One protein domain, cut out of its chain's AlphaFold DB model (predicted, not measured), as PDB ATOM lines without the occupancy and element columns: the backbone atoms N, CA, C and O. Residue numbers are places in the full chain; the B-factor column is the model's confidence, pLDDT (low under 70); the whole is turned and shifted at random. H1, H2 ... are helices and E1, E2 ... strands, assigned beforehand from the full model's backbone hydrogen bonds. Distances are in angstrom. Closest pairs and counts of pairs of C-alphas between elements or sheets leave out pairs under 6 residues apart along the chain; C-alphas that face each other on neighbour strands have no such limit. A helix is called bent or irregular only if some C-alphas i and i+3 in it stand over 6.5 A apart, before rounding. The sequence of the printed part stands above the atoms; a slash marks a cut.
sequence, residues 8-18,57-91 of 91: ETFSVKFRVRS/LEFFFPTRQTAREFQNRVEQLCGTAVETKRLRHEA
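Overview. This is residues 8 to 18 and 57 to 91 of the 91 residues of an uncharacterized protein of Ferrovibrio terrae (UniProt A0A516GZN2). A narrow, twisted sheet of three antiparallel strands has one long helix, H1, lying over one face and running along the strands, while the other face is bare. The two longer strands, E1 and E3, are paired side by side over their whole length, and the short strand E2 covers part of the other side of E1. The printed part has 46 residues, with three named strands and one named helix in the order E1, E2, H1, E3; the sheet runs E2, E1, E3, and the class is mixed, helices and strands. The whole is compact, with a radius of gyration of the C-alphas of 10.4 A, and elongated in outline, spanning 32 by 18 by 11 A.

Arrangement. The inner strand of the sheet is E1, residues 9 to 16. Its neighbour E3, residues 82 to 89, is antiparallel to it at 159 degrees between their directions; N 11 and O 87 are within hydrogen-bond range at 2.9 A, as are N 85 and O 13 at 3.0 A. The other edge strand, E2, residues 57 to 61, is antiparallel to E1 at 157 degrees, with N 12 and O 59 at 2.8 A. The sheet is only just strongly twisted, its C-alphas lying up to 4.2 A off the best plane. H1, residues 64 to 81, is on the sheet at a height over the sheet of 8.7 A, and forms two layers with it, a helix on one face of a sheet. It lies over E1 and runs along the strands, at 2 degrees to E1 on the local plane; 2 of its C-alphas fall on E2, only just too few for it to lie over E2 as well. The closest C-alphas of H1 and E1 are those of Ala 81 and Val 16, 5.7 A apart; those of H1 and E3 are Gln 71 and Thr 84, 6.7 A apart. E2, H1 and E3 make a split strand-helix-strand unit, two strands running the same way with E1 between them in the sheet, and its crossover is right-handed. In H1, 12 of 14 O i to N i+4 pairs are within hydrogen-bond range.

Along the chain. E1 begins at C-alpha 9, (-38.126, -36.405, 24.150), and is 22.7 A long. H1 is also 22.7 A long, from C-alpha 64 at (-44.710, -41.262, 25.837); it has a kink of 67 degrees near residue 75 and is irregular, with C-alphas 77 and 80 9.6 A apart. E3 is 21.0 A long and ends at C-alpha 89, (-33.730, -39.294, 24.444), while E2 measures 13.3 A.

Size, cuts and confidence. The two C-alphas farthest apart, those of Ser 18 and Ala 91, are 32.2 A apart. Residues 19 to 56 are not printed, and C-alphas 18 and 57 are 15.1 A apart across this cut. The links E2 to H1 and H1 to E3 are tight. The mean pLDDT of the printed part is 72.3, and residues 8 to 9, 17 to 18 and 80 to 91 are under 70.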
ATOM      1  N   GLU A   8     -37.570 -34.475  28.383       59.00
ATOM      2  CA  GLU A   8     -37.544 -35.841  27.878       59.00
ATOM      3  C   GLU A   8     -38.264 -35.888  26.532       59.00
ATOM      4  O   GLU A   8     -39.478 -35.706  26.450       59.00
ATOM      5  N   THR A   9     -37.520 -36.146  25.460       66.00
ATOM      6  CA  THR A   9     -38.126 -36.405  24.150       66.00
ATOM      7  C   THR A   9     -38.120 -37.901  23.876       66.00
ATOM      8  O   THR A   9     -37.162 -38.622  24.164       66.00
ATOM      9  N   PHE A  10     -39.229 -38.404  23.347       71.88
ATOM     10  CA  PHE A  10     -39.377 -39.808  22.993       71.88
ATOM     11  C   PHE A  10     -39.175 -39.944  21.500       71.88
ATOM     12  O   PHE A  10     -39.934 -39.357  20.732       71.88
ATOM     13  N   SER A  11     -38.188 -40.728  21.079       74.12
ATOM     14  CA  SER A  11     -38.032 -41.025  19.663       74.12
ATOM     15  C   SER A  11     -38.652 -42.369  19.307       74.12
ATOM     16  O   SER A  11     -38.601 -43.342  20.067       74.12
ATOM     17  N   VAL A  12     -39.287 -42.405  18.143       73.31
ATOM     18  CA  VAL A  12     -39.820 -43.608  17.522       73.31
ATOM     19  C   VAL A  12     -39.054 -43.824  16.230       73.31
ATOM     20  O   VAL A  12     -39.180 -43.045  15.285       73.31
ATOM     21  N   LYS A  13     -38.257 -44.890  16.190       74.12
ATOM     22  CA  LYS A  13     -37.562 -45.323  14.978       74.12
ATOM     23  C   LYS A  13     -38.459 -46.256  14.192       74.12
ATOM     24  O   LYS A  13     -38.829 -47.307  14.703       74.12
ATOM     25  N   PHE A  14     -38.748 -45.861  12.967       73.94
ATOM     26  CA  PHE A  14     -39.462 -46.608  11.951       73.94
ATOM     27  C   PHE A  14     -38.447 -47.221  10.991       73.94
ATOM     28  O   PHE A  14     -37.595 -46.516  10.443       73.94
ATOM     29  N   ARG A  15     -38.528 -48.531  10.774       74.88
ATOM     30  CA  ARG A  15     -37.720 -49.228   9.771       74.88
ATOM     31  C   ARG A  15     -38.587 -50.182   8.972       74.88
ATOM     32  O   ARG A  15     -39.160 -51.100   9.550       74.88
ATOM     33  N   VAL A  16     -38.606 -50.016   7.655       72.12
ATOM     34  CA  VAL A  16     -39.205 -50.983   6.736       72.12
ATOM     35  C   VAL A  16     -38.343 -52.247   6.745       72.12
ATOM     36  O   VAL A  16     -37.138 -52.209   6.479       72.12
ATOM     37  N   ARG A  17     -38.939 -53.377   7.123       69.00
ATOM     38  CA  ARG A  17     -38.322 -54.702   7.018       69.00
ATOM     39  C   ARG A  17     -38.228 -55.104   5.550       69.00
ATOM     40  O   ARG A  17     -38.905 -54.535   4.700       69.00
ATOM     41  N   SER A  18     -37.399 -56.104   5.250       64.31
ATOM     42  CA  SER A  18     -37.340 -56.680   3.904       64.31
ATOM     43  C   SER A  18     -38.717 -57.244   3.551       64.31
ATOM     44  O   SER A  18     -39.105 -58.301   4.045       64.31
ATOM     45  N   LEU A  57     -37.116 -43.996   9.045       72.81
ATOM     46  CA  LEU A  57     -37.546 -42.690   9.551       72.81
ATOM     47  C   LEU A  57     -37.449 -42.659  11.081       72.81
ATOM     48  O   LEU A  57     -37.623 -43.676  11.745       72.81
ATOM     49  N   GLU A  58     -37.205 -41.488  11.661       73.44
ATOM     50  CA  GLU A  58     -37.259 -41.291  13.111       73.44
ATOM     51  C   GLU A  58     -38.109 -40.072  13.442       73.44
ATOM     52  O   GLU A  58     -37.937 -39.001  12.859       73.44
ATOM     53  N   PHE A  59     -39.032 -40.265  14.376       75.38
ATOM     54  CA  PHE A  59     -40.001 -39.269  14.809       75.38
ATOM     55  C   PHE A  59     -39.758 -38.935  16.274       75.38
ATOM     56  O   PHE A  59     -39.498 -39.844  17.060       75.38
ATOM     57  N   PHE A  60     -39.845 -37.658  16.647       75.25
ATOM     58  CA  PHE A  60     -39.642 -37.204  18.020       75.25
ATOM     59  C   PHE A  60     -40.951 -36.667  18.585       75.25
ATOM     60  O   PHE A  60     -41.587 -35.795  17.999       75.25
ATOM     61  N   PHE A  61     -41.324 -37.174  19.751       76.44
ATOM     62  CA  PHE A  61     -42.573 -36.864  20.421       76.44
ATOM     63  C   PHE A  61     -42.308 -36.274  21.809       76.44
ATOM     64  O   PHE A  61     -41.397 -36.730  22.507       76.44
ATOM     65  N   PRO A  62     -43.118 -35.296  22.243       74.31
ATOM     66  CA  PRO A  62     -42.968 -34.654  23.545       74.31
ATOM     67  C   PRO A  62     -43.446 -35.543  24.696       74.31
ATOM     68  O   PRO A  62     -43.096 -35.298  25.843       74.31
ATOM     69  N   THR A  63     -44.262 -36.569  24.425       76.75
ATOM     70  CA  THR A  63     -44.790 -37.453  25.469       76.75
ATOM     71  C   THR A  63     -44.746 -38.920  25.059       76.75
ATOM     72  O   THR A  63     -44.870 -39.286  23.889       76.75
ATOM     73  N   ARG A  64     -44.643 -39.809  26.053       78.31
ATOM     74  CA  ARG A  64     -44.710 -41.262  25.837       78.31
ATOM     75  C   ARG A  64     -46.054 -41.706  25.253       78.31
ATOM     76  O   ARG A  64     -46.103 -42.700  24.527       78.31
ATOM     77  N   GLN A  65     -47.134 -41.003  25.594       81.38
ATOM     78  CA  GLN A  65     -48.474 -41.302  25.096       81.38
ATOM     79  C   GLN A  65     -48.574 -41.034  23.592       81.38
ATOM     80  O   GLN A  65     -48.966 -41.931  22.852       81.38
ATOM     81  N   THR A  66     -48.129 -39.861  23.134       78.81
ATOM     82  CA  THR A  66     -48.144 -39.501  21.705       78.81
ATOM     83  C   THR A  66     -47.240 -40.420  20.882       78.81
ATOM     84  O   THR A  66     -47.661 -40.928  19.847       78.81
ATOM     85  N   ALA A  67     -46.056 -40.774  21.395       79.19
ATOM     86  CA  ALA A  67     -45.195 -41.778  20.765       79.19
ATOM     87  C   ALA A  67     -45.878 -43.154  20.618       79.19
ATOM     88  O   ALA A  67     -45.711 -43.838  19.608       79.19
ATOM     89  N   ARG A  68     -46.651 -43.582  21.629       82.56
ATOM     90  CA  ARG A  68     -47.393 -44.852  21.602       82.56
ATOM     91  C   ARG A  68     -48.559 -44.812  20.620       82.56
ATOM     92  O   ARG A  68     -48.767 -45.786  19.907       82.56
ATOM     93  N   GLU A  69     -49.313 -43.720  20.597       84.38
ATOM     94  CA  GLU A  69     -50.416 -43.532  19.652       84.38
ATOM     95  C   GLU A  69     -49.914 -43.551  18.208       84.38
ATOM     96  O   GLU A  69     -50.484 -44.258  17.377       84.38
ATOM     97  N   PHE A  70     -48.798 -42.870  17.934       81.94
ATOM     98  CA  PHE A  70     -48.152 -42.902  16.627       81.94
ATOM     99  C   PHE A  70     -47.728 -44.319  16.239       81.94
ATOM    100  O   PHE A  70     -48.097 -44.802  15.170       81.94
ATOM    101  N   GLN A  71     -47.011 -45.015  17.129       80.19
ATOM    102  CA  GLN A  71     -46.594 -46.399  16.904       80.19
ATOM    103  C   GLN A  71     -47.785 -47.300  16.562       80.19
ATOM    104  O   GLN A  71     -47.729 -48.019  15.571       80.19
ATOM    105  N   ASN A  72     -48.872 -47.227  17.335       85.00
ATOM    106  CA  ASN A  72     -50.054 -48.052  17.103       85.00
ATOM    107  C   ASN A  72     -50.695 -47.769  15.735       85.00
ATOM    108  O   ASN A  72     -51.052 -48.707  15.028       85.00
ATOM    109  N   ARG A  73     -50.832 -46.494  15.341       83.88
ATOM    110  CA  ARG A  73     -51.400 -46.117  14.032       83.88
ATOM    111  C   ARG A  73     -50.555 -46.641  12.881       83.88
ATOM    112  O   ARG A  73     -51.073 -47.159  11.896       83.88
ATOM    113  N   VAL A  74     -49.244 -46.513  13.018       79.50
ATOM    114  CA  VAL A  74     -48.299 -46.950  12.002       79.50
ATOM    115  C   VAL A  74     -48.251 -48.474  11.897       79.50
ATOM    116  O   VAL A  74     -48.276 -48.998  10.789       79.50
ATOM    117  N   GLU A  75     -48.264 -49.195  13.019       81.06
ATOM    118  CA  GLU A  75     -48.362 -50.661  13.040       81.06
ATOM    119  C   GLU A  75     -49.695 -51.158  12.462       81.06
ATOM    120  O   GLU A  75     -49.710 -52.164  11.759       81.06
ATOM    121  N   GLN A  76     -50.805 -50.445  12.682       83.56
ATOM    122  CA  GLN A  76     -52.098 -50.774  12.066       83.56
ATOM    123  C   GLN A  76     -52.090 -50.603  10.541       83.56
ATOM    124  O   GLN A  76     -52.675 -51.419   9.836       83.56
ATOM    125  N   LEU A  77     -51.434 -49.560  10.029       80.12
ATOM    126  CA  LEU A  77     -51.391 -49.273   8.589       80.12
ATOM    127  C   LEU A  77     -50.363 -50.118   7.843       80.12
ATOM    128  O   LEU A  77     -50.606 -50.546   6.720       80.12
ATOM    129  N   CYS A  78     -49.201 -50.323   8.455       74.31
ATOM    130  CA  CYS A  78     -48.052 -50.932   7.801       74.31
ATOM    131  C   CYS A  78     -47.816 -52.389   8.239       74.31
ATOM    132  O   CYS A  78     -46.999 -53.092   7.646       74.31
ATOM    133  N   GLY A  79     -48.516 -52.868   9.270       74.12
ATOM    134  CA  GLY A  79     -48.405 -54.235   9.772       74.12
ATOM    135  C   GLY A  79     -47.001 -54.603  10.262       74.12
ATOM    136  O   GLY A  79     -46.226 -53.771  10.735       74.12
ATOM    137  N   THR A  80     -46.643 -55.881  10.109       65.69
ATOM    138  CA  THR A  80     -45.324 -56.431  10.481       65.69
ATOM    139  C   THR A  80     -44.191 -55.996   9.551       65.69
ATOM    140  O   THR A  80     -43.034 -56.346   9.800       65.69
ATOM    141  N   ALA A  81     -44.496 -55.234   8.497       62.03
ATOM    142  CA  ALA A  81     -43.506 -54.698   7.569       62.03
ATOM    143  C   ALA A  81     -42.629 -53.620   8.210       62.03
ATOM    144  O   ALA A  81     -41.659 -53.182   7.596       62.03
ATOM    145  N   VAL A  82     -42.945 -53.201   9.436       64.88
ATOM    146  CA  VAL A  82     -42.258 -52.115  10.118       64.88
ATOM    147  C   VAL A  82     -41.772 -52.570  11.481       64.88
ATOM    148  O   VAL A  82     -42.498 -53.173  12.267       64.88
ATOM    149  N   GLU A  83     -40.514 -52.261  11.777       69.25
ATOM    150  CA  GLU A  83     -39.977 -52.330  13.126       69.25
ATOM    151  C   GLU A  83     -40.048 -50.948  13.775       69.25
ATOM    152  O   GLU A  83     -39.455 -49.990  13.272       69.25
ATOM    153  N   THR A  84     -40.751 -50.875  14.906       65.62
ATOM    154  CA  THR A  84     -40.901 -49.651  15.687       65.62
ATOM    155  C   THR A  84     -40.127 -49.772  16.997       65.62
ATOM    156  O   THR A  84     -40.454 -50.609  17.839       65.62
ATOM    157  N   LYS A  85     -39.093 -48.947  17.204       67.62
ATOM    158  CA  LYS A  85     -38.355 -48.890  18.485       67.62
ATOM    159  C   LYS A  85     -38.581 -47.564  19.185       67.62
ATOM    160  O   LYS A  85     -38.350 -46.515  18.589       67.62
ATOM    161  N   ARG A  86     -38.964 -47.623  20.463       66.12
ATOM    162  CA  ARG A  86     -38.963 -46.452  21.347       66.12
ATOM    163  C   ARG A  86     -37.579 -46.258  21.929       66.12
ATOM    164  O   ARG A  86     -37.029 -47.190  22.511       66.12
ATOM    165  N   LEU A  87     -37.059 -45.048  21.819       64.44
ATOM    166  CA  LEU A  87     -35.869 -44.622  22.535       64.44
ATOM    167  C   LEU A  87     -36.245 -43.442  23.424       64.44
ATOM    168  O   LEU A  87     -36.976 -42.540  23.012       64.44
ATOM    169  N   ARG A  88     -35.764 -43.474  24.664       63.62
ATOM    170  CA  ARG A  88     -35.776 -42.304  25.536       63.62
ATOM    171  C   ARG A  88     -34.567 -41.470  25.141       63.62
ATOM    172  O   ARG A  88     -33.451 -41.982  25.181       63.62
ATOM    173  N   HIS A  89     -34.799 -40.242  24.699       54.72
ATOM    174  CA  HIS A  89     -33.730 -39.294  24.444       54.72
ATOM    175  C   HIS A  89     -33.609 -38.410  25.684       54.72
ATOM    176  O   HIS A  89     -34.482 -37.587  25.963       54.72
ATOM    177  N   GLU A  90     -32.549 -38.635  26.455       49.25
ATOM    178  CA  GLU A  90     -32.097 -37.681  27.466       49.25
ATOM    179  C   GLU A  90     -31.429 -36.536  26.689       49.25
ATOM    180  O   GLU A  90     -30.596 -36.791  25.816       49.25
ATOM    181  N   ALA A  91     -31.948 -35.317  26.849       47.19
ATOM    182  CA  ALA A  91     -31.491 -34.128  26.128       47.19
ATOM    183  C   ALA A  91     -30.095 -33.685  26.577       47.19
ATOM    184  O   ALA A  91     -29.810 -33.795  27.792       47.19
TER     185      ALA A  91